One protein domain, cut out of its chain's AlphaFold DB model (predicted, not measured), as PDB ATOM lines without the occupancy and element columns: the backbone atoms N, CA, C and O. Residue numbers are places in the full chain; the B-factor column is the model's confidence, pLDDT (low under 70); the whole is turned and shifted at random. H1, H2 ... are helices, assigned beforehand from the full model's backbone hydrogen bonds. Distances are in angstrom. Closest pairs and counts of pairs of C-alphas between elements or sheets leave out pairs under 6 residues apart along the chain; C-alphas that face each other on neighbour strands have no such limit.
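AT A GLANCE: This is residues 313 to 484 of the 488 residues of an uncharacterized protein of Azospirillum brasilense (UniProt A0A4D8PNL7). Two helices side by side for part of their length, H3 and H7, make a long beam; at one end the hairpin of H4 and H5 stands across it, and near the other end H10 packs on H3, H1, H2 and H8. The unnamed stretch of residues 437 to 466 winds through the space between these two ends, while the short H6 lies at a far corner and touches no helix. The printed part has 172 residues with ten named helices, H1 to H10 in order along it, and no named strand; its class is all helix, with 102 residues in the helices. It is compact, with a radius of gyration of the C-alphas of 17.6 A, and spans 54 by 40 by 29 A.

HOW THE PARTS SIT: H1, residues 313 to 320, touches residues 467 to 469 of the hub H10, residues 467 to 482, about perpendicular at 90 degrees; the closest C-alphas, of Asp 318 and Arg 468, are 5.3 A apart. H2, residues 323 to 327, touches H10 too, closest at the C-alphas of Ala 325 and Leu 472, 5.4 A. H3, residues 332 to 350, touches H10 with residues 332 to 339 alone, at a steep tilt of 53 degrees, opposite ways; C-alphas 335 and 476 are the closest, 5.9 A. With residues 343 to 350 alone, H3 touches H7, residues 404 to 416, at a shallow tilt of 19 degrees, opposite ways; the closest C-alphas, of Phe 347 and His 413, are 5.4 A apart. H4, residues 355 to 369, and H5, residues 379 to 384, form a helical hairpin at 19 degrees, closest at C-alphas 363 and 383, 7.0 A. H4 touches H7 only just about perpendicular, at 72 degrees, with C-alphas 355 and 406 closest, 4.9 A. H6, residues 392 to 396, is apart from H5 and H7. H8, residues 419 to 428, touches H10 at 69.9 degrees, only just a steep tilt, the same way; C-alphas 427 and 481 are closest, 5.6 A. H9, residues 432 to 436, and H8 only just touch, only at the corner, with 3 pairs of C-alphas within 8 A, the closest being 426 and 432, 6.5 A. In H1 to H10 every O i to N i+4 pair is within hydrogen-bond range.

IN THESE COORDINATES: H1 begins at C-alpha 313, (-28.247, 12.328, -44.695). H3 is 26.7 A long, H4 20.5 A, H7 18.0 A and H8 14.3 A. H10 is 22.7 A long and ends at C-alpha 482, (-44.118, -6.605, -26.715).

THE WHOLE: The C-alphas farthest apart, of Asp 329 and Ala 397, are 56.4 A apart. The printed part has no cut, and its one long link, H9 to H10, has 30 residues. The mean pLDDT of the printed part is 87.0; residues 452 to 459 and residue 484 are under 70.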
ATOM      1  N   ALA A 313     -27.508  13.452 -44.130       90.81
ATOM      2  CA  ALA A 313     -28.247  12.328 -44.695       90.81
ATOM      3  C   ALA A 313     -29.465  11.975 -43.829       90.81
ATOM      4  O   ALA A 313     -30.557  11.830 -44.364       90.81
ATOM      5  N   ASP A 314     -29.317  11.945 -42.500       92.19
ATOM      6  CA  ASP A 314     -30.441  11.695 -41.585       92.19
ATOM      7  C   ASP A 314     -31.532  12.770 -41.715       92.19
ATOM      8  O   ASP A 314     -32.722  12.461 -41.668       92.19
ATOM      9  N   THR A 315     -31.134  14.030 -41.919       91.38
ATOM     10  CA  THR A 315     -32.062  15.157 -42.117       91.38
ATOM     11  C   THR A 315     -32.780  15.086 -43.465       91.38
ATOM     12  O   THR A 315     -33.963  15.407 -43.544       91.38
ATOM     13  N   LEU A 316     -32.089  14.665 -44.529       93.19
ATOM     14  CA  LEU A 316     -32.702  14.459 -45.843       93.19
ATOM     15  C   LEU A 316     -33.681  13.283 -45.807       93.19
ATOM     16  O   LEU A 316     -34.826  13.441 -46.214       93.19
ATOM     17  N   THR A 317     -33.287  12.147 -45.234       92.94
ATOM     18  CA  THR A 317     -34.175  10.986 -45.082       92.94
ATOM     19  C   THR A 317     -35.386  11.306 -44.204       92.94
ATOM     20  O   THR A 317     -36.487  10.860 -44.496       92.94
ATOM     21  N   ASP A 318     -35.231  12.122 -43.157       94.06
ATOM     22  CA  ASP A 318     -36.365  12.609 -42.357       94.06
ATOM     23  C   ASP A 318     -37.330  13.512 -43.145       94.06
ATOM     24  O   ASP A 318     -38.487  13.636 -42.757       94.06
ATOM     25  N   ARG A 319     -36.888  14.158 -44.228       93.06
ATOM     26  CA  ARG A 319     -37.765  14.964 -45.093       93.06
ATOM     27  C   ARG A 319     -38.458  14.118 -46.155       93.06
ATOM     28  O   ARG A 319     -39.646  14.322 -46.378       93.06
ATOM     29  N   GLU A 320     -37.734  13.181 -46.759       94.75
ATOM     30  CA  GLU A 320     -38.237  12.352 -47.862       94.75
ATOM     31  C   GLU A 320     -39.094  11.172 -47.382       94.75
ATOM     32  O   GLU A 320     -40.097  10.845 -48.005       94.75
ATOM     33  N   ASP A 321     -38.718  10.538 -46.269       91.44
ATOM     34  CA  ASP A 321     -39.283   9.255 -45.832       91.44
ATOM     35  C   ASP A 321     -39.534   9.223 -44.314       91.44
ATOM     36  O   ASP A 321     -39.136   8.315 -43.573       91.44
ATOM     37  N   ARG A 322     -40.182  10.276 -43.808       91.06
ATOM     38  CA  ARG A 322     -40.574  10.340 -42.394       91.06
ATOM     39  C   ARG A 322     -41.615   9.287 -42.044       91.06
ATOM     40  O   ARG A 322     -41.568   8.705 -40.966       91.06
ATOM     41  N   GLU A 323     -42.587   9.089 -42.930       91.00
ATOM     42  CA  GLU A 323     -43.767   8.273 -42.652       91.00
ATOM     43  C   GLU A 323     -43.404   6.809 -42.385       91.00
ATOM     44  O   GLU A 323     -43.936   6.219 -41.440       91.00
ATOM     45  N   ALA A 324     -42.424   6.259 -43.110       89.06
ATOM     46  CA  ALA A 324     -41.982   4.881 -42.921       89.06
ATOM     47  C   ALA A 324     -41.453   4.590 -41.507       89.06
ATOM     48  O   ALA A 324     -41.535   3.447 -41.056       89.06
ATOM     49  N   ALA A 325     -40.977   5.590 -40.753       89.50
ATOM     50  CA  ALA A 325     -40.619   5.370 -39.350       89.50
ATOM     51  C   ALA A 325     -41.826   4.989 -38.478       89.50
ATOM     52  O   ALA A 325     -41.680   4.207 -37.535       89.50
ATOM     53  N   ARG A 326     -43.022   5.494 -38.810       85.56
ATOM     54  CA  ARG A 326     -44.271   5.204 -38.091       85.56
ATOM     55  C   ARG A 326     -44.964   3.951 -38.604       85.56
ATOM     56  O   ARG A 326     -45.500   3.198 -37.797       85.56
ATOM     57  N   THR A 327     -44.991   3.774 -39.923       85.88
ATOM     58  CA  THR A 327     -45.869   2.803 -40.598       85.88
ATOM     59  C   THR A 327     -45.131   1.653 -41.268       85.88
ATOM     60  O   THR A 327     -45.760   0.637 -41.549       85.88
ATOM     61  N   GLY A 328     -43.827   1.789 -41.530       80.50
ATOM     62  CA  GLY A 328     -43.055   0.769 -42.239       80.50
ATOM     63  C   GLY A 328     -43.046  -0.551 -41.480       80.50
ATOM     64  O   GLY A 328     -43.275  -0.561 -40.278       80.50
ATOM     65  N   ASP A 329     -42.747  -1.667 -42.130       84.31
ATOM     66  CA  ASP A 329     -42.533  -2.943 -41.444       84.31
ATOM     67  C   ASP A 329     -41.028  -3.212 -41.371       84.31
ATOM     68  O   ASP A 329     -40.420  -3.680 -42.330       84.31
ATOM     69  N   VAL A 330     -40.401  -2.777 -40.275       87.06
ATOM     70  CA  VAL A 330     -38.962  -2.942 -40.051       87.06
ATOM     71  C   VAL A 330     -38.784  -4.036 -38.998       87.06
ATOM     72  O   VAL A 330     -39.311  -3.866 -37.888       87.06
ATOM     73  N   PRO A 331     -38.064  -5.129 -39.312       91.19
ATOM     74  CA  PRO A 331     -37.746  -6.180 -38.354       91.19
ATOM     75  C   PRO A 331     -37.099  -5.634 -37.077       91.19
ATOM     76  O   PRO A 331     -36.396  -4.621 -37.096       91.19
ATOM     77  N   LEU A 332     -37.318  -6.320 -35.951       90.12
ATOM     78  CA  LEU A 332     -36.793  -5.888 -34.652       90.12
ATOM     79  C   LEU A 332     -35.260  -5.764 -34.656       90.12
ATOM     80  O   LEU A 332     -34.735  -4.788 -34.122       90.12
ATOM     81  N   ASP A 333     -34.570  -6.704 -35.301       90.50
ATOM     82  CA  ASP A 333     -33.106  -6.717 -35.393       90.50
ATOM     83  C   ASP A 333     -32.575  -5.522 -36.197       90.50
ATOM     84  O   ASP A 333     -31.599  -4.884 -35.798       90.50
ATOM     85  N   ASP A 334     -33.264  -5.154 -37.281       91.88
ATOM     86  CA  ASP A 334     -32.917  -3.990 -38.100       91.88
ATOM     87  C   ASP A 334     -33.153  -2.684 -37.332       91.88
ATOM     88  O   ASP A 334     -32.316  -1.779 -37.366       91.88
ATOM     89  N   LEU A 335     -34.256  -2.590 -36.575       91.50
ATOM     90  CA  LEU A 335     -34.487  -1.472 -35.654       91.50
ATOM     91  C   LEU A 335     -33.368  -1.387 -34.609       91.50
ATOM     92  O   LEU A 335     -32.831  -0.303 -34.380       91.50
ATOM     93  N   GLY A 336     -32.977  -2.517 -34.017       91.81
ATOM     94  CA  GLY A 336     -31.875  -2.595 -33.060       91.81
ATOM     95  C   GLY A 336     -30.547  -2.134 -33.659       91.81
ATOM     96  O   GLY A 336     -29.844  -1.333 -33.047       91.81
ATOM     97  N   ALA A 337     -30.223  -2.554 -34.884       90.19
ATOM     98  CA  ALA A 337     -29.014  -2.133 -35.587       90.19
ATOM     99  C   ALA A 337     -29.001  -0.624 -35.881       90.19
ATOM    100  O   ALA A 337     -27.983   0.031 -35.649       90.19
ATOM    101  N   MET A 338     -30.130  -0.055 -36.322       91.25
ATOM    102  CA  MET A 338     -30.264   1.392 -36.530       91.25
ATOM    103  C   MET A 338     -30.102   2.172 -35.220       91.25
ATOM    104  O   MET A 338     -29.472   3.229 -35.206       91.25
ATOM    105  N   MET A 339     -30.665   1.678 -34.114       90.75
ATOM    106  CA  MET A 339     -30.559   2.355 -32.819       90.75
ATOM    107  C   MET A 339     -29.152   2.240 -32.241       90.75
ATOM    108  O   MET A 339     -28.610   3.248 -31.788       90.75
ATOM    109  N   ARG A 340     -28.519   1.063 -32.328       88.94
ATOM    110  CA  ARG A 340     -27.106   0.882 -31.970       88.94
ATOM    111  C   ARG A 340     -26.239   1.910 -32.684       88.94
ATOM    112  O   ARG A 340     -25.471   2.604 -32.029       88.94
ATOM    113  N   ASP A 341     -26.426   2.054 -33.994       89.44
ATOM    114  CA  ASP A 341     -25.683   3.011 -34.803       89.44
ATOM    115  C   ASP A 341     -25.832   4.447 -34.266       89.44
ATOM    116  O   ASP A 341     -24.831   5.090 -33.972       89.44
ATOM    117  N   ILE A 342     -27.050   4.934 -34.000       89.44
ATOM    118  CA  ILE A 342     -27.265   6.284 -33.431       89.44
ATOM    119  C   ILE A 342     -26.525   6.475 -32.094       89.44
ATOM    120  O   ILE A 342     -25.900   7.518 -31.873       89.44
ATOM    121  N   PHE A 343     -26.584   5.489 -31.194       87.81
ATOM    122  CA  PHE A 343     -25.918   5.563 -29.889       87.81
ATOM    123  C   PHE A 343     -24.389   5.461 -29.997       87.81
ATOM    124  O   PHE A 343     -23.684   6.118 -29.227       87.81
ATOM    125  N   GLU A 344     -23.865   4.714 -30.969       87.81
ATOM    126  CA  GLU A 344     -22.437   4.683 -31.296       87.81
ATOM    127  C   GLU A 344     -21.952   6.041 -31.807       87.81
ATOM    128  O   GLU A 344     -20.996   6.587 -31.257       87.81
ATOM    129  N   ARG A 345     -22.661   6.663 -32.757       88.62
ATOM    130  CA  ARG A 345     -22.346   8.022 -33.238       88.62
ATOM    131  C   ARG A 345     -22.364   9.046 -32.096       88.62
ATOM    132  O   ARG A 345     -21.514   9.937 -32.008       88.62
ATOM    133  N   ALA A 346     -23.322   8.911 -31.175       86.25
ATOM    134  CA  ALA A 346     -23.383   9.722 -29.962       86.25
ATOM    135  C   ALA A 346     -22.169   9.506 -29.050       86.25
ATOM    136  O   ALA A 346     -21.636  10.477 -28.522       86.25
ATOM    137  N   PHE A 347     -21.697   8.270 -28.878       85.75
ATOM    138  CA  PHE A 347     -20.458   7.990 -28.153       85.75
ATOM    139  C   PHE A 347     -19.222   8.567 -28.862       85.75
ATOM    140  O   PHE A 347     -18.417   9.242 -28.223       85.75
ATOM    141  N   GLU A 348     -19.096   8.368 -30.175       86.31
ATOM    142  CA  GLU A 348     -17.972   8.842 -30.991       86.31
ATOM    143  C   GLU A 348     -17.771  10.352 -30.879       86.31
ATOM    144  O   GLU A 348     -16.650  10.817 -30.672       86.31
ATOM    145  N   THR A 349     -18.864  11.108 -30.983       83.31
ATOM    146  CA  THR A 349     -18.857  12.571 -30.855       83.31
ATOM    147  C   THR A 349     -18.674  13.034 -29.421       83.31
ATOM    148  O   THR A 349     -17.908  13.962 -29.172       83.31
ATOM    149  N   SER A 350     -19.313  12.363 -28.465       82.00
ATOM    150  CA  SER A 350     -19.129  12.598 -27.031       82.00
ATOM    151  C   SER A 350     -17.663  12.450 -26.605       82.00
ATOM    152  O   SER A 350     -17.193  13.175 -25.728       82.00
ATOM    153  N   ASP A 351     -16.912  11.543 -27.228       80.25
ATOM    154  CA  ASP A 351     -15.484  11.331 -26.970       80.25
ATOM    155  C   ASP A 351     -14.584  12.483 -27.462       80.25
ATOM    156  O   ASP A 351     -13.451  12.594 -26.994       80.25
ATOM    157  N   LEU A 352     -15.065  13.342 -28.372       83.00
ATOM    158  CA  LEU A 352     -14.308  14.477 -28.923       83.00
ATOM    159  C   LEU A 352     -14.399  15.761 -28.092       83.00
ATOM    160  O   LEU A 352     -13.685  16.722 -28.371       83.00
ATOM    161  N   MET A 353     -15.296  15.816 -27.108       82.50
ATOM    162  CA  MET A 353     -15.586  17.043 -26.365       82.50
ATOM    163  C   MET A 353     -15.151  16.961 -24.907       82.50
ATOM    164  O   MET A 353     -15.321  15.939 -24.234       82.50
ATOM    165  N   ASN A 354     -14.675  18.095 -24.394       88.06
ATOM    166  CA  ASN A 354     -14.615  18.338 -22.962       88.06
ATOM    167  C   ASN A 354     -16.037  18.654 -22.470       88.06
ATOM    168  O   ASN A 354     -16.561  19.744 -22.709       88.06
ATOM    169  N   LYS A 355     -16.675  17.675 -21.822       87.50
ATOM    170  CA  LYS A 355     -18.068  17.781 -21.367       87.50
ATOM    171  C   LYS A 355     -18.224  18.764 -20.222       87.50
ATOM    172  O   LYS A 355     -19.272  19.383 -20.115       87.50
ATOM    173  N   ASP A 356     -17.198  18.911 -19.391       89.25
ATOM    174  CA  ASP A 356     -17.196  19.840 -18.264       89.25
ATOM    175  C   ASP A 356     -17.181  21.285 -18.783       89.25
ATOM    176  O   ASP A 356     -18.042  22.081 -18.418       89.25
ATOM    177  N   ALA A 357     -16.297  21.591 -19.740       88.19
ATOM    178  CA  ALA A 357     -16.249  22.902 -20.397       88.19
ATOM    179  C   ALA A 357     -17.538  23.214 -21.173       88.19
ATOM    180  O   ALA A 357     -18.031  24.341 -21.182       88.19
ATOM    181  N   GLN A 358     -18.107  22.205 -21.824       88.06
ATOM    182  CA  GLN A 358     -19.357  22.352 -22.548       88.06
ATOM    183  C   GLN A 358     -20.563  22.528 -21.608       88.06
ATOM    184  O   GLN A 358     -21.467  23.299 -21.925       88.06
ATOM    185  N   ASN A 359     -20.569  21.861 -20.449       89.69
ATOM    186  CA  ASN A 359     -21.569  22.069 -19.404       89.69
ATOM    187  C   ASN A 359     -21.466  23.493 -18.842       89.69
ATOM    188  O   ASN A 359     -22.478  24.181 -18.771       89.69
ATOM    189  N   ASP A 360     -20.254  23.975 -18.548       89.06
ATOM    190  CA  ASP A 360     -20.006  25.364 -18.131       89.06
ATOM    191  C   ASP A 360     -20.513  26.379 -19.163       89.06
ATOM    192  O   ASP A 360     -21.273  27.291 -18.832       89.06
ATOM    193  N   ARG A 361     -20.198  26.167 -20.448       88.75
ATOM    194  CA  ARG A 361     -20.753  26.985 -21.531       88.75
ATOM    195  C   ARG A 361     -22.281  26.991 -21.489       88.75
ATOM    196  O   ARG A 361     -22.876  28.054 -21.614       88.75
ATOM    197  N   SER A 362     -22.913  25.831 -21.314       89.69
ATOM    198  CA  SER A 362     -24.370  25.724 -21.238       89.69
ATOM    199  C   SER A 362     -24.971  26.424 -20.022       89.69
ATOM    200  O   SER A 362     -26.031  27.022 -20.186       89.69
ATOM    201  N   HIS A 363     -24.307  26.442 -18.859       91.00
ATOM    202  CA  HIS A 363     -24.735  27.268 -17.720       91.00
ATOM    203  C   HIS A 363     -24.731  28.750 -18.095       91.00
ATOM    204  O   HIS A 363     -25.748  29.427 -17.948       91.00
ATOM    205  N   ARG A 364     -23.626  29.242 -18.676       90.06
ATOM    206  CA  ARG A 364     -23.533  30.639 -19.130       90.06
ATOM    207  C   ARG A 364     -24.594  30.977 -20.171       90.06
ATOM    208  O   ARG A 364     -25.222  32.026 -20.080       90.06
ATOM    209  N   THR A 365     -24.821  30.095 -21.144       88.06
ATOM    210  CA  THR A 365     -25.839  30.317 -22.176       88.06
ATOM    211  C   THR A 365     -27.248  30.299 -21.591       88.06
ATOM    212  O   THR A 365     -28.023  31.192 -21.914       88.06
ATOM    213  N   ASN A 366     -27.580  29.345 -20.715       91.44
ATOM    214  CA  ASN A 366     -28.879  29.298 -20.045       91.44
ATOM    215  C   ASN A 366     -29.135  30.573 -19.234       91.44
ATOM    216  O   ASN A 366     -30.209  31.152 -19.359       91.44
ATOM    217  N   ALA A 367     -28.146  31.035 -18.464       91.31
ATOM    218  CA  ALA A 367     -28.238  32.279 -17.705       91.31
ATOM    219  C   ALA A 367     -28.403  33.506 -18.619       91.31
ATOM    220  O   ALA A 367     -29.206  34.384 -18.320       91.31
ATOM    221  N   PHE A 368     -27.691  33.547 -19.749       88.00
ATOM    222  CA  PHE A 368     -27.764  34.645 -20.717       88.00
ATOM    223  C   PHE A 368     -29.130  34.746 -21.412       88.00
ATOM    224  O   PHE A 368     -29.647  35.845 -21.590       88.00
ATOM    225  N   ILE A 369     -29.728  33.616 -21.804       87.56
ATOM    226  CA  ILE A 369     -31.029  33.603 -22.500       87.56
ATOM    227  C   ILE A 369     -32.226  33.628 -21.539       87.56
ATOM    228  O   ILE A 369     -33.369  33.743 -21.986       87.56
ATOM    229  N   PHE A 370     -31.996  33.469 -20.233       92.19
ATOM    230  CA  PHE A 370     -33.058  33.451 -19.240       92.19
ATOM    231  C   PHE A 370     -33.711  34.827 -19.110       92.19
ATOM    232  O   PHE A 370     -33.066  35.817 -18.771       92.19
ATOM    233  N   ASN A 371     -35.028  34.871 -19.314       91.75
ATOM    234  CA  ASN A 371     -35.830  36.064 -19.082       91.75
ATOM    235  C   ASN A 371     -36.941  35.757 -18.061       91.75
ATOM    236  O   ASN A 371     -37.890  35.045 -18.411       91.75
ATOM    237  N   PRO A 372     -36.878  36.314 -16.835       90.44
ATOM    238  CA  PRO A 372     -37.895  36.089 -15.808       90.44
ATOM    239  C   PRO A 372     -39.316  36.477 -16.242       90.44
ATOM    240  O   PRO A 372     -40.279  35.905 -15.748       90.44
ATOM    241  N   ALA A 373     -39.463  37.444 -17.156       90.94
ATOM    242  CA  ALA A 373     -40.770  37.943 -17.584       90.94
ATOM    243  C   ALA A 373     -41.499  36.999 -18.555       90.94
ATOM    244  O   ALA A 373     -42.718  37.080 -18.685       90.94
ATOM    245  N   SER A 374     -40.765  36.128 -19.255       88.50
ATOM    246  CA  SER A 374     -41.317  35.239 -20.288       88.50
ATOM    247  C   SER A 374     -41.034  33.755 -20.049       88.50
ATOM    248  O   SER A 374     -41.579  32.911 -20.759       88.50
ATOM    249  N   SER A 375     -40.162  33.416 -19.097       89.25
ATOM    250  CA  SER A 375     -39.796  32.036 -18.790       89.25
ATOM    251  C   SER A 375     -40.875  31.353 -17.942       89.25
ATOM    252  O   SER A 375     -41.280  31.903 -16.919       89.25
ATOM    253  N   PRO A 376     -41.299  30.121 -18.288       91.56
ATOM    254  CA  PRO A 376     -42.147  29.312 -17.415       91.56
ATOM    255  C   PRO A 376     -41.365  28.665 -16.254       91.56
ATOM    256  O   PRO A 376     -41.966  27.994 -15.418       91.56
ATOM    257  N   PHE A 377     -40.039  28.832 -16.217       93.50
ATOM    258  CA  PHE A 377     -39.145  28.274 -15.203       93.50
ATOM    259  C   PHE A 377     -38.540  29.369 -14.321       93.50
ATOM    260  O   PHE A 377     -38.299  30.481 -14.799       93.50
ATOM    261  N   THR A 378     -38.232  29.039 -13.067       93.94
ATOM    262  CA  THR A 378     -37.419  29.887 -12.178       93.94
ATOM    263  C   THR A 378     -35.923  29.761 -12.507       93.94
ATOM    264  O   THR A 378     -35.522  28.769 -13.128       93.94
ATOM    265  N   PRO A 379     -35.069  30.714 -12.082       92.12
ATOM    266  CA  PRO A 379     -33.617  30.596 -12.246       92.12
ATOM    267  C   PRO A 379     -33.056  29.288 -11.669       92.12
ATOM    268  O   PRO A 379     -32.255  28.615 -12.310       92.12
ATOM    269  N   GLU A 380     -33.531  28.877 -10.491       93.38
ATOM    270  CA  GLU A 380     -33.090  27.655  -9.811       93.38
ATOM    271  C   GLU A 380     -33.510  26.401 -10.580       93.38
ATOM    272  O   GLU A 380     -32.765  25.424 -10.634       93.38
ATOM    273  N   GLN A 381     -34.695  26.422 -11.201       94.19
ATOM    274  CA  GLN A 381     -35.145  25.327 -12.057       94.19
ATOM    275  C   GLN A 381     -34.269  25.199 -13.300       94.19
ATOM    276  O   GLN A 381     -33.903  24.080 -13.647       94.19
ATOM    277  N   VAL A 382     -33.912  26.315 -13.943       92.62
ATOM    278  CA  VAL A 382     -33.022  26.334 -15.118       92.62
ATOM    279  C   VAL A 382     -31.619  25.849 -14.753       92.62
ATOM    280  O   VAL A 382     -31.051  25.031 -15.474       92.62
ATOM    281  N   GLU A 383     -31.087  26.276 -13.611       91.25
ATOM    282  CA  GLU A 383     -29.795  25.810 -13.099       91.25
ATOM    283  C   GLU A 383     -29.814  24.295 -12.821       91.25
ATOM    284  O   GLU A 383     -28.907  23.558 -13.213       91.25
ATOM    285  N   ALA A 384     -30.902  23.786 -12.232       92.62
ATOM    286  CA  ALA A 384     -31.070  22.364 -11.938       92.62
ATOM    287  C   ALA A 384     -31.204  21.467 -13.189       92.62
ATOM    288  O   ALA A 384     -31.067  20.243 -13.074       92.62
ATOM    289  N   MET A 385     -31.451  22.040 -14.377       92.00
ATOM    290  CA  MET A 385     -31.536  21.286 -15.637       92.00
ATOM    291  C   MET A 385     -30.187  20.727 -16.095       92.00
ATOM    292  O   MET A 385     -30.175  19.739 -16.833       92.00
ATOM    293  N   LEU A 386     -29.069  21.327 -15.678       92.00
ATOM    294  CA  LEU A 386     -27.709  20.987 -16.111       92.00
ATOM    295  C   LEU A 386     -26.966  20.140 -15.078       92.00
ATOM    296  O   LEU A 386     -27.457  19.901 -13.975       92.00
ATOM    297  N   TRP A 387     -25.818  19.576 -15.446       90.56
ATOM    298  CA  TRP A 387     -25.001  18.847 -14.476       90.56
ATOM    299  C   TRP A 387     -24.341  19.819 -13.493       90.56
ATOM    300  O   TRP A 387     -23.963  20.907 -13.912       90.56
ATOM    301  N   PRO A 388     -24.149  19.440 -12.216       88.25
ATOM    302  CA  PRO A 388     -23.408  20.279 -11.279       88.25
ATOM    303  C   PRO A 388     -22.007  20.607 -11.805       88.25
ATOM    304  O   PRO A 388     -21.343  19.736 -12.376       88.25
ATOM    305  N   GLN A 389     -21.554  21.842 -11.591       84.56
ATOM    306  CA  GLN A 389     -20.172  22.214 -11.882       84.56
ATOM    307  C   GLN A 389     -19.203  21.535 -10.895       84.56
ATOM    308  O   GLN A 389     -19.575  21.304  -9.739       84.56
ATOM    309  N   PRO A 390     -17.967  21.206 -11.323       81.25
ATOM    310  CA  PRO A 390     -16.944  20.697 -10.417       81.25
ATOM    311  C   PRO A 390     -16.681  21.682  -9.275       81.25
ATOM    312  O   PRO A 390     -16.498  22.873  -9.512       81.25
ATOM    313  N   ASP A 391     -16.637  21.175  -8.044       83.44
ATOM    314  CA  ASP A 391     -16.297  21.961  -6.857       83.44
ATOM    315  C   ASP A 391     -14.770  22.181  -6.801       83.44
ATOM    316  O   ASP A 391     -14.030  21.208  -6.590       83.44
ATOM    317  N   PRO A 392     -14.278  23.430  -6.958       85.00
ATOM    318  CA  PRO A 392     -12.846  23.713  -7.006       85.00
ATOM    319  C   PRO A 392     -12.097  23.289  -5.739       85.00
ATOM    320  O   PRO A 392     -10.963  22.818  -5.836       85.00
ATOM    321  N   GLU A 393     -12.713  23.405  -4.558       88.12
ATOM    322  CA  GLU A 393     -12.086  23.027  -3.287       88.12
ATOM    323  C   GLU A 393     -11.931  21.512  -3.192       88.12
ATOM    324  O   GLU A 393     -10.879  20.997  -2.798       88.12
ATOM    325  N   ARG A 394     -12.958  20.768  -3.615       86.75
ATOM    326  CA  ARG A 394     -12.894  19.303  -3.663       86.75
ATOM    327  C   ARG A 394     -11.905  18.812  -4.705       86.75
ATOM    328  O   ARG A 394     -11.206  17.838  -4.429       86.75
ATOM    329  N   THR A 395     -11.819  19.456  -5.866       86.81
ATOM    330  CA  THR A 395     -10.818  19.125  -6.886       86.81
ATOM    331  C   THR A 395      -9.403  19.403  -6.377       86.81
ATOM    332  O   THR A 395      -8.548  18.523  -6.476       86.81
ATOM    333  N   ALA A 396      -9.163  20.563  -5.755       88.06
ATOM    334  CA  ALA A 396      -7.869  20.919  -5.166       88.06
ATOM    335  C   ALA A 396      -7.455  19.965  -4.032       88.06
ATOM    336  O   ALA A 396      -6.284  19.619  -3.903       88.06
ATOM    337  N   ALA A 397      -8.418  19.476  -3.247       91.62
ATOM    338  CA  ALA A 397      -8.194  18.479  -2.203       91.62
ATOM    339  C   ALA A 397      -8.110  17.026  -2.724       91.62
ATOM    340  O   ALA A 397      -8.092  16.099  -1.913       91.62
ATOM    341  N   HIS A 398      -8.112  16.803  -4.046       84.19
ATOM    342  CA  HIS A 398      -8.156  15.480  -4.691       84.19
ATOM    343  C   HIS A 398      -9.351  14.599  -4.259       84.19
ATOM    344  O   HIS A 398      -9.282  13.371  -4.275       84.19
ATOM    345  N   ARG A 399     -10.473  15.221  -3.877       84.69
ATOM    346  CA  ARG A 399     -11.741  14.575  -3.474       84.69
ATOM    347  C   ARG A 399     -12.805  14.565  -4.579       84.69
ATOM    348  O   ARG A 399     -13.925  14.099  -4.344       84.69
ATOM    349  N   ALA A 400     -12.482  15.118  -5.743       81.00
ATOM    350  CA  ALA A 400     -13.272  15.079  -6.969       81.00
ATOM    351  C   ALA A 400     -12.330  15.094  -8.181       81.00
ATOM    352  O   ALA A 400     -11.230  15.650  -8.109       81.00
ATOM    353  N   ALA A 401     -12.752  14.481  -9.288       82.94
ATOM    354  CA  ALA A 401     -11.997  14.550 -10.533       82.94
ATOM    355  C   ALA A 401     -12.171  15.944 -11.166       82.94
ATOM    356  O   ALA A 401     -13.282  16.472 -11.160       82.94
ATOM    357  N   PRO A 402     -11.116  16.546 -11.744       82.31
ATOM    358  CA  PRO A 402     -11.220  17.852 -12.402       82.31
ATOM    359  C   PRO A 402     -12.108  17.827 -13.656       82.31
ATOM    360  O   PRO A 402     -12.611  18.865 -14.066       82.31
ATOM    361  N   LEU A 403     -12.292  16.650 -14.266       88.06
ATOM    362  CA  LEU A 403     -13.100  16.431 -15.471       88.06
ATOM    363  C   LEU A 403     -14.119  15.304 -15.244       88.06
ATOM    364  O   LEU A 403     -14.203  14.339 -16.015       88.06
ATOM    365  N   GLU A 404     -14.838  15.376 -14.122       87.31
ATOM    366  CA  GLU A 404     -15.742  14.320 -13.668       87.31
ATOM    367  C   GLU A 404     -16.813  13.980 -14.713       87.31
ATOM    368  O   GLU A 404     -17.064  12.795 -14.968       87.31
ATOM    369  N   LEU A 405     -17.405  14.979 -15.382       87.88
ATOM    370  CA  LEU A 405     -18.423  14.732 -16.405       87.88
ATOM    371  C   LEU A 405     -17.821  14.082 -17.642       87.88
ATOM    372  O   LEU A 405     -18.406  13.144 -18.189       87.88
ATOM    373  N   SER A 406     -16.643  14.525 -18.071       87.75
ATOM    374  CA  SER A 406     -15.943  13.923 -19.204       87.75
ATOM    375  C   SER A 406     -15.579  12.463 -18.930       87.75
ATOM    376  O   SER A 406     -15.780  11.603 -19.789       87.75
ATOM    377  N   GLU A 407     -15.082  12.135 -17.739       86.25
ATOM    378  CA  GLU A 407     -14.724  10.764 -17.356       86.25
ATOM    379  C   GLU A 407     -15.943   9.861 -17.138       86.25
ATOM    380  O   GLU A 407     -16.004   8.742 -17.661       86.25
ATOM    381  N   ALA A 408     -16.942  10.329 -16.386       85.75
ATOM    382  CA  ALA A 408     -18.177   9.586 -16.157       85.75
ATOM    383  C   ALA A 408     -18.958   9.392 -17.462       85.75
ATOM    384  O   ALA A 408     -19.449   8.292 -17.722       85.75
ATOM    385  N   GLY A 409     -19.022  10.425 -18.305       85.12
ATOM    386  CA  GLY A 409     -19.657  10.392 -19.616       85.12
ATOM    387  C   GLY A 409     -19.025   9.344 -20.526       85.12
ATOM    388  O   GLY A 409     -19.741   8.486 -21.036       85.12
ATOM    389  N   ARG A 410     -17.691   9.335 -20.665       82.81
ATOM    390  CA  ARG A 410     -16.972   8.328 -21.474       82.81
ATOM    391  C   ARG A 410     -17.310   6.895 -21.055       82.81
ATOM    392  O   ARG A 410     -17.639   6.062 -21.895       82.81
ATOM    393  N   ARG A 411     -17.305   6.616 -19.745       82.25
ATOM    394  CA  ARG A 411     -17.662   5.290 -19.206       82.25
ATOM    395  C   ARG A 411     -19.126   4.925 -19.464       82.25
ATOM    396  O   ARG A 411     -19.409   3.791 -19.844       82.25
ATOM    397  N   LYS A 412     -20.054   5.863 -19.251       82.44
ATOM    398  CA  LYS A 412     -21.496   5.632 -19.430       82.44
ATOM    399  C   LYS A 412     -21.863   5.412 -20.896       82.44
ATOM    400  O   LYS A 412     -22.564   4.447 -21.180       82.44
ATOM    401  N   HIS A 413     -21.350   6.232 -21.811       81.69
ATOM    402  CA  HIS A 413     -21.614   6.069 -23.241       81.69
ATOM    403  C   HIS A 413     -21.081   4.746 -23.780       81.69
ATOM    404  O   HIS A 413     -21.818   4.047 -24.464       81.69
ATOM    405  N   ARG A 414     -19.859   4.345 -23.400       80.44
ATOM    406  CA  ARG A 414     -19.307   3.041 -23.793       80.44
ATOM    407  C   ARG A 414     -20.166   1.867 -23.320       80.44
ATOM    408  O   ARG A 414     -20.266   0.855 -23.998       80.44
ATOM    409  N   ARG A 415     -20.785   1.981 -22.144       80.31
ATOM    410  CA  ARG A 415     -21.732   0.965 -21.670       80.31
ATOM    411  C   ARG A 415     -23.027   0.975 -22.490       80.31
ATOM    412  O   ARG A 415     -23.583  -0.079 -22.747       80.31
ATOM    413  N   GLN A 416     -23.509   2.155 -22.875       78.00
ATOM    414  CA  GLN A 416     -24.753   2.317 -23.634       78.00
ATOM    415  C   GLN A 416     -24.622   2.006 -25.129       78.00
ATOM    416  O   GLN A 416     -25.644   1.813 -25.775       78.00
ATOM    417  N   SER A 417     -23.406   1.938 -25.676       75.44
ATOM    418  CA  SER A 417     -23.180   1.453 -27.042       75.44
ATOM    419  C   SER A 417     -23.308  -0.071 -27.163       75.44
ATOM    420  O   SER A 417     -23.416  -0.579 -28.273       75.44
ATOM    421  N   ALA A 418     -23.319  -0.812 -26.045       83.50
ATOM    422  CA  ALA A 418     -23.678  -2.228 -26.045       83.50
ATOM    423  C   ALA A 418     -25.200  -2.369 -26.183       83.50
ATOM    424  O   ALA A 418     -25.954  -1.893 -25.326       83.50
ATOM    425  N   ILE A 419     -25.646  -3.004 -27.268       85.88
ATOM    426  CA  ILE A 419     -27.062  -3.039 -27.641       85.88
ATOM    427  C   ILE A 419     -27.901  -3.783 -26.603       85.88
ATOM    428  O   ILE A 419     -28.955  -3.294 -26.218       85.88
ATOM    429  N   GLU A 420     -27.381  -4.872 -26.044       88.31
ATOM    430  CA  GLU A 420     -28.046  -5.692 -25.029       88.31
ATOM    431  C   GLU A 420     -28.328  -4.868 -23.768       88.31
ATOM    432  O   GLU A 420     -29.431  -4.875 -23.229       88.31
ATOM    433  N   THR A 421     -27.351  -4.057 -23.345       87.00
ATOM    434  CA  THR A 421     -27.526  -3.162 -22.194       87.00
ATOM    435  C   THR A 421     -28.571  -2.083 -22.467       87.00
ATOM    436  O   THR A 421     -29.285  -1.661 -21.555       87.00
ATOM    437  N   LEU A 422     -28.653  -1.585 -23.702       86.88
ATOM    438  CA  LEU A 422     -29.658  -0.597 -24.077       86.88
ATOM    439  C   LEU A 422     -31.057  -1.222 -24.120       86.88
ATOM    440  O   LEU A 422     -32.000  -0.622 -23.601       86.88
ATOM    441  N   GLU A 423     -31.182  -2.429 -24.670       91.38
ATOM    442  CA  GLU A 423     -32.435  -3.177 -24.717       91.38
ATOM    443  C   GLU A 423     -32.986  -3.470 -23.323       91.38
ATOM    444  O   GLU A 423     -34.145  -3.153 -23.055       91.38
ATOM    445  N   ASP A 424     -32.164  -4.009 -22.420       90.38
ATOM    446  CA  ASP A 424     -32.585  -4.328 -21.051       90.38
ATOM    447  C   ASP A 424     -33.083  -3.083 -20.324       90.38
ATOM    448  O   ASP A 424     -34.175  -3.074 -19.754       90.38
ATOM    449  N   ARG A 425     -32.365  -1.962 -20.450       88.69
ATOM    450  CA  ARG A 425     -32.796  -0.694 -19.847       88.69
ATOM    451  C   ARG A 425     -34.101  -0.162 -20.429       88.69
ATOM    452  O   ARG A 425     -34.863   0.466 -19.696       88.69
ATOM    453  N   LEU A 426     -34.359  -0.364 -21.721       90.12
ATOM    454  CA  LEU A 426     -35.620   0.036 -22.353       90.12
ATOM    455  C   LEU A 426     -36.785  -0.876 -21.950       90.12
ATOM    456  O   LEU A 426     -37.913  -0.392 -21.829       90.12
ATOM    457  N   ARG A 427     -36.524  -2.168 -21.707       89.44
ATOM    458  CA  ARG A 427     -37.507  -3.107 -21.146       89.44
ATOM    459  C   ARG A 427     -37.860  -2.735 -19.704       89.44
ATOM    460  O   ARG A 427     -39.039  -2.662 -19.370       89.44
ATOM    461  N   GLU A 428     -36.855  -2.454 -18.878       90.06
ATOM    462  CA  GLU A 428     -37.005  -2.163 -17.444       90.06
ATOM    463  C   GLU A 428     -37.542  -0.756 -17.152       90.06
ATOM    464  O   GLU A 428     -38.211  -0.547 -16.140       90.06
ATOM    465  N   ASN A 429     -37.261   0.226 -18.015       90.31
ATOM    466  CA  ASN A 429     -37.666   1.614 -17.812       90.31
ATOM    467  C   ASN A 429     -38.419   2.178 -19.035       90.31
ATOM    468  O   ASN A 429     -37.823   2.830 -19.897       90.31
ATOM    469  N   PRO A 430     -39.755   2.003 -19.080       84.00
ATOM    470  CA  PRO A 430     -40.623   2.509 -20.144       84.00
ATOM    471  C   PRO A 430     -40.501   4.004 -20.459       84.00
ATOM    472  O   PRO A 430     -40.793   4.391 -21.590       84.00
ATOM    473  N   GLY A 431     -40.110   4.828 -19.480       89.12
ATOM    474  CA  GLY A 431     -39.968   6.281 -19.616       89.12
ATOM    475  C   GLY A 431     -38.541   6.741 -19.921       89.12
ATOM    476  O   GLY A 431     -38.281   7.941 -19.918       89.12
ATOM    477  N   LEU A 432     -37.598   5.818 -20.160       89.31
ATOM    478  CA  LEU A 432     -36.183   6.151 -20.343       89.31
ATOM    479  C   LEU A 432     -35.963   7.132 -21.501       89.31
ATOM    480  O   LEU A 432     -35.176   8.063 -21.353       89.31
ATOM    481  N   ILE A 433     -36.648   6.925 -22.630       90.06
ATOM    482  CA  ILE A 433     -36.499   7.780 -23.815       90.06
ATOM    483  C   ILE A 433     -37.007   9.189 -23.507       90.06
ATOM    484  O   ILE A 433     -36.251  10.136 -23.676       90.06
ATOM    485  N   ASP A 434     -38.222   9.336 -22.981       89.06
ATOM    486  CA  ASP A 434     -38.797  10.657 -22.683       89.06
ATOM    487  C   ASP A 434     -37.997  11.420 -21.614       89.06
ATOM    488  O   ASP A 434     -37.870  12.644 -21.667       89.06
ATOM    489  N   ALA A 435     -37.410  10.695 -20.658       89.38
ATOM    490  CA  ALA A 435     -36.591  11.279 -19.603       89.38
ATOM    491  C   ALA A 435     -35.209  11.742 -20.089       89.38
ATOM    492  O   ALA A 435     -34.665  12.701 -19.545       89.38
ATOM    493  N   TRP A 436     -34.620  11.056 -21.075       87.69
ATOM    494  CA  TRP A 436     -33.210  11.231 -21.437       87.69
ATOM    495  C   TRP A 436     -32.953  11.567 -22.894       87.69
ATOM    496  O   TRP A 436     -31.799  11.788 -23.218       87.69
ATOM    497  N   VAL A 437     -33.947  11.621 -23.771       89.44
ATOM    498  CA  VAL A 437     -33.787  11.976 -25.186       89.44
ATOM    499  C   VAL A 437     -34.704  13.148 -25.489       89.44
ATOM    500  O   VAL A 437     -35.909  13.098 -25.252       89.44
ATOM    501  N   ARG A 438     -34.129  14.232 -26.006       88.94
ATOM    502  CA  ARG A 438     -34.888  15.431 -26.348       88.94
ATOM    503  C   ARG A 438     -35.796  15.139 -27.538       88.94
ATOM    504  O   ARG A 438     -35.350  14.600 -28.556       88.94
ATOM    505  N   SER A 439     -37.065  15.514 -27.412       89.38
ATOM    506  CA  SER A 439     -38.014  15.368 -28.508       89.38
ATOM    507  C   SER A 439     -37.697  16.377 -29.625       89.38
ATOM    508  O   SER A 439     -37.195  17.476 -29.371       89.38
ATOM    509  N   PRO A 440     -37.961  16.036 -30.891       88.81
ATOM    510  CA  PRO A 440     -37.838  17.002 -31.970       88.81
ATOM    511  C   PRO A 440     -38.817  18.159 -31.748       88.81
ATOM    512  O   PRO A 440     -39.996  17.919 -31.467       88.81
ATOM    513  N   LEU A 441     -38.341  19.393 -31.944       82.94
ATOM    514  CA  LEU A 441     -39.084  20.629 -31.655       82.94
ATOM    515  C   LEU A 441     -39.479  20.781 -30.176       82.94
ATOM    516  O   LEU A 441     -40.541  21.325 -29.877       82.94
ATOM    517  N   ASP A 442     -38.644  20.289 -29.257       85.75
ATOM    518  CA  ASP A 442     -38.838  20.522 -27.828       85.75
ATOM    519  C   ASP A 442     -38.969  22.033 -27.545       85.75
ATOM    520  O   ASP A 442     -38.071  22.795 -27.921       85.75
ATOM    521  N   PRO A 443     -40.066  22.483 -26.907       85.81
ATOM    522  CA  PRO A 443     -40.299  23.900 -26.663       85.81
ATOM    523  C   PRO A 443     -39.367  24.484 -25.597       85.81
ATOM    524  O   PRO A 443     -39.323  25.703 -25.461       85.81
ATOM    525  N   ASN A 444     -38.644  23.659 -24.830       88.19
ATOM    526  CA  ASN A 444     -37.693  24.129 -23.832       88.19
ATOM    527  C   ASN A 444     -36.447  24.730 -24.517       88.19
ATOM    528  O   ASN A 444     -35.639  23.974 -25.071       88.19
ATOM    529  N   PRO A 445     -36.228  26.057 -24.445       86.12
ATOM    530  CA  PRO A 445     -35.085  26.694 -25.091       86.12
ATOM    531  C   PRO A 445     -33.770  26.460 -24.333       86.12
ATOM    532  O   PRO A 445     -32.699  26.729 -24.877       86.12
ATOM    533  N   PHE A 446     -33.834  25.967 -23.092       90.81
ATOM    534  CA  PHE A 446     -32.678  25.778 -22.225       90.81
ATOM    535  C   PHE A 446     -31.951  24.466 -22.526       90.81
ATOM    536  O   PHE A 446     -32.561  23.441 -22.854       90.81
ATOM    537  N   PHE A 447     -30.626  24.493 -22.390       91.31
ATOM    538  CA  PHE A 447     -29.802  23.291 -22.348       91.31
ATOM    539  C   PHE A 447     -30.124  22.490 -21.088       91.31
ATOM    540  O   PHE A 447     -30.338  23.059 -20.019       91.31
ATOM    541  N   ASP A 448     -30.136  21.167 -21.213       90.81
ATOM    542  CA  ASP A 448     -30.412  20.250 -20.114       90.81
ATOM    543  C   ASP A 448     -29.659  18.923 -20.287       90.81
ATOM    544  O   ASP A 448     -28.865  18.738 -21.213       90.81
ATOM    545  N   ARG A 449     -29.905  17.983 -19.371       88.81
ATOM    546  CA  ARG A 449     -29.244  16.672 -19.333       88.81
ATOM    547  C   ARG A 449     -29.696  15.685 -20.423       88.81
ATOM    548  O   ARG A 449     -29.202  14.554 -20.442       88.81
ATOM    549  N   ARG A 450     -30.645  16.050 -21.294       87.38
ATOM    550  CA  ARG A 450     -31.219  15.135 -22.295       87.38
ATOM    551  C   ARG A 450     -30.337  15.030 -23.537       87.38
ATOM    552  O   ARG A 450     -29.684  15.976 -23.959       87.38
ATOM    553  N   MET A 451     -30.335  13.840 -24.124       77.56
ATOM    554  CA  MET A 451     -29.554  13.447 -25.280       77.56
ATOM    555  C   MET A 451     -30.197  13.867 -26.614       77.56
ATOM    556  O   MET A 451     -31.419  13.793 -26.748       77.56
ATOM    557  N   PRO A 452     -29.382  14.197 -27.631       68.81
ATOM    558  CA  PRO A 452     -27.924  14.237 -27.555       68.81
ATOM    559  C   PRO A 452     -27.436  15.474 -26.790       68.81
ATOM    560  O   PRO A 452     -27.702  16.613 -27.160       68.81
ATOM    561  N   ALA A 453     -26.751  15.230 -25.676       65.12
ATOM    562  CA  ALA A 453     -26.511  16.242 -24.671       65.12
ATOM    563  C   ALA A 453     -25.252  16.994 -25.035       65.12
ATOM    564  O   ALA A 453     -24.223  16.365 -25.286       65.12
ATOM    565  N   LEU A 454     -25.320  18.324 -25.011       66.00
ATOM    566  CA  LEU A 454     -24.114  19.139 -25.081       66.00
ATOM    567  C   LEU A 454     -23.272  18.856 -26.355       66.00
ATOM    568  O   LEU A 454     -22.060  19.023 -26.341       66.00
ATOM    569  N   MET A 455     -23.888  18.449 -27.473       68.31
ATOM    570  CA  MET A 455     -23.160  17.948 -28.652       68.31
ATOM    571  C   MET A 455     -22.676  19.035 -29.629       68.31
ATOM    572  O   MET A 455     -23.191  20.153 -29.669       68.31
ATOM    573  N   ARG A 456     -21.690  18.671 -30.464       53.81
ATOM    574  CA  ARG A 456     -21.252  19.428 -31.653       53.81
ATOM    575  C   ARG A 456     -22.349  19.391 -32.730       53.81
ATOM    576  O   ARG A 456     -22.964  18.349 -32.924       53.81
ATOM    577  N   GLY A 457     -22.550  20.499 -33.449       57.66
ATOM    578  CA  GLY A 457     -23.528  20.595 -34.548       57.66
ATOM    579  C   GLY A 457     -24.921  21.070 -34.132       57.66
ATOM    580  O   GLY A 457     -25.866  20.925 -34.895       57.66
ATOM    581  N   SER A 458     -25.061  21.619 -32.924       64.69
ATOM    582  CA  SER A 458     -26.342  22.111 -32.421       64.69
ATOM    583  C   SER A 458     -26.661  23.563 -32.773       64.69
ATOM    584  O   SER A 458     -27.638  24.099 -32.258       64.69
ATOM    585  N   ASP A 459     -25.836  24.203 -33.609       65.12
ATOM    586  CA  ASP A 459     -25.965  25.603 -34.037       65.12
ATOM    587  C   ASP A 459     -26.281  26.566 -32.875       65.12
ATOM    588  O   ASP A 459     -27.103  27.472 -32.975       65.12
ATOM    589  N   GLY A 460     -25.655  26.322 -31.716       70.00
ATOM    590  CA  GLY A 460     -25.837  27.134 -30.507       70.00
ATOM    591  C   GLY A 460     -27.135  26.880 -29.730       70.00
ATOM    592  O   GLY A 460     -27.388  27.572 -28.748       70.00
ATOM    593  N   ARG A 461     -27.942  25.884 -30.107       78.31
ATOM    594  CA  ARG A 461     -29.201  25.506 -29.441       78.31
ATOM    595  C   ARG A 461     -29.110  24.136 -28.764       78.31
ATOM    596  O   ARG A 461     -28.176  23.380 -29.040       78.31
ATOM    597  N   PRO A 462     -30.053  23.774 -27.879       84.62
ATOM    598  CA  PRO A 462     -30.157  22.407 -27.389       84.62
ATOM    599  C   PRO A 462     -30.455  21.424 -28.529       84.62
ATOM    600  O   PRO A 462     -31.362  21.637 -29.333       84.62
ATOM    601  N   PHE A 463     -29.685  20.343 -28.604       85.62
ATOM    602  CA  PHE A 463     -29.717  19.416 -29.732       85.62
ATOM    603  C   PHE A 463     -30.771  18.318 -29.558       85.62
ATOM    604  O   PHE A 463     -31.027  17.859 -28.446       85.62
ATOM    605  N   HIS A 464     -31.360  17.862 -30.661       89.00
ATOM    606  CA  HIS A 464     -32.360  16.795 -30.682       89.00
ATOM    607  C   HIS A 464     -32.128  15.859 -31.874       89.00
ATOM    608  O   HIS A 464     -31.498  16.240 -32.859       89.00
ATOM    609  N   LEU A 465     -32.664  14.638 -31.803       91.00
ATOM    610  CA  LEU A 465     -32.702  13.722 -32.950       91.00
ATOM    611  C   LEU A 465     -33.650  14.245 -34.042       91.00
ATOM    612  O   LEU A 465     -34.523  15.078 -33.770       91.00
ATOM    613  N   THR A 466     -33.537  13.740 -35.274       92.31
ATOM    614  CA  THR A 466     -34.583  13.997 -36.282       92.31
ATOM    615  C   THR A 466     -35.912  13.375 -35.851       92.31
ATOM    616  O   THR A 466     -35.944  12.469 -35.010       92.31
ATOM    617  N   ARG A 467     -37.037  13.834 -36.422       93.69
ATOM    618  CA  ARG A 467     -38.353  13.261 -36.093       93.69
ATOM    619  C   ARG A 467     -38.390  11.768 -36.401       93.69
ATOM    620  O   ARG A 467     -38.798  10.995 -35.542       93.69
ATOM    621  N   ARG A 468     -37.881  11.370 -37.561       94.25
ATOM    622  CA  ARG A 468     -37.757   9.980 -37.997       94.25
ATOM    623  C   ARG A 468     -36.931   9.132 -37.025       94.25
ATOM    624  O   ARG A 468     -37.390   8.073 -36.615       94.25
ATOM    625  N   GLN A 469     -35.740   9.589 -36.629       94.12
ATOM    626  CA  GLN A 469     -34.890   8.865 -35.670       94.12
ATOM    627  C   GLN A 469     -35.578   8.704 -34.305       94.12
ATOM    628  O   GLN A 469     -35.560   7.619 -33.730       94.12
ATOM    629  N   TRP A 470     -36.218   9.767 -33.808       93.94
ATOM    630  CA  TRP A 470     -36.964   9.737 -32.549       93.94
ATOM    631  C   TRP A 470     -38.141   8.746 -32.605       93.94
ATOM    632  O   TRP A 470     -38.336   7.959 -31.682       93.94
ATOM    633  N   GLU A 471     -38.893   8.715 -33.707       94.00
ATOM    634  CA  GLU A 471     -40.014   7.780 -33.889       94.00
ATOM    635  C   GLU A 471     -39.556   6.321 -33.983       94.00
ATOM    636  O   GLU A 471     -40.157   5.453 -33.347       94.00
ATOM    637  N   LEU A 472     -38.458   6.051 -34.700       94.44
ATOM    638  CA  LEU A 472     -37.848   4.719 -34.749       94.44
ATOM    639  C   LEU A 472     -37.392   4.250 -33.365       94.44
ATOM    640  O   LEU A 472     -37.626   3.096 -33.009       94.44
ATOM    641  N   LEU A 473     -36.820   5.146 -32.557       92.94
ATOM    642  CA  LEU A 473     -36.406   4.842 -31.187       92.94
ATOM    643  C   LEU A 473     -37.599   4.451 -30.301       92.94
ATOM    644  O   LEU A 473     -37.557   3.430 -29.612       92.94
ATOM    645  N   HIS A 474     -38.699   5.208 -30.359       93.06
ATOM    646  CA  HIS A 474     -39.927   4.868 -29.629       93.06
ATOM    647  C   HIS A 474     -40.561   3.564 -30.112       93.06
ATOM    648  O   HIS A 474     -41.096   2.790 -29.309       93.06
ATOM    649  N   ARG A 475     -40.521   3.309 -31.421       92.56
ATOM    650  CA  ARG A 475     -41.023   2.069 -32.005       92.56
ATOM    651  C   ARG A 475     -40.206   0.871 -31.540       92.56
ATOM    652  O   ARG A 475     -40.799  -0.118 -31.115       92.56
ATOM    653  N   TRP A 476     -38.883   0.973 -31.573       92.94
ATOM    654  CA  TRP A 476     -37.985  -0.076 -31.103       92.94
ATOM    655  C   TRP A 476     -38.237  -0.401 -29.627       92.94
ATOM    656  O   TRP A 476     -38.514  -1.551 -29.292       92.94
ATOM    657  N   ALA A 477     -38.306   0.615 -28.760       92.69
ATOM    658  CA  ALA A 477     -38.633   0.419 -27.348       92.69
ATOM    659  C   ALA A 477     -40.015  -0.221 -27.126       92.69
ATOM    660  O   ALA A 477     -40.194  -1.035 -26.220       92.69
ATOM    661  N   ARG A 478     -41.020   0.106 -27.952       91.69
ATOM    662  CA  ARG A 478     -42.330  -0.559 -27.899       91.69
ATOM    663  C   ARG A 478     -42.227  -2.031 -28.291       91.69
ATOM    664  O   ARG A 478     -42.760  -2.864 -27.566       91.69
ATOM    665  N   ALA A 479     -41.533  -2.334 -29.383       90.88
ATOM    666  CA  ALA A 479     -41.375  -3.694 -29.884       90.88
ATOM    667  C   ALA A 479     -40.629  -4.596 -28.886       90.88
ATOM    668  O   ALA A 479     -41.087  -5.703 -28.620       90.88
ATOM    669  N   LEU A 480     -39.566  -4.094 -28.244       91.81
ATOM    670  CA  LEU A 480     -38.837  -4.817 -27.192       91.81
ATOM    671  C   LEU A 480     -39.728  -5.212 -26.008       91.81
ATOM    672  O   LEU A 480     -39.555  -6.288 -25.443       91.81
ATOM    673  N   ARG A 481     -40.689  -4.356 -25.637       86.88
ATOM    674  CA  ARG A 481     -41.639  -4.641 -24.550       86.88
ATOM    675  C   ARG A 481     -42.688  -5.665 -24.954       86.88
ATOM    676  O   ARG A 481     -43.039  -6.511 -24.146       86.88
ATOM    677  N   THR A 482     -43.178  -5.604 -26.191       86.31
ATOM    678  CA  THR A 482     -44.118  -6.605 -26.715       86.31
ATOM    679  C   THR A 482     -43.459  -7.976 -26.875       86.31
ATOM    680  O   THR A 482     -44.125  -8.989 -26.699       86.31
ATOM    681  N   ALA A 483     -42.160  -8.012 -27.181       81.81
ATOM    682  CA  ALA A 483     -41.389  -9.245 -27.315       81.81
ATOM    683  C   ALA A 483     -40.946  -9.857 -25.971       81.81
ATOM    684  O   ALA A 483     -40.511 -11.007 -25.946       81.81
ATOM    685  N   ALA A 484     -41.031  -9.117 -24.859       69.62
ATOM    686  CA  ALA A 484     -40.667  -9.637 -23.546       69.62
ATOM    687  C   ALA A 484     -41.722 -10.654 -23.054       69.62
ATOM    688  O   ALA A 484     -42.922 -10.384 -23.164       69.62
TER     689      ALA A 484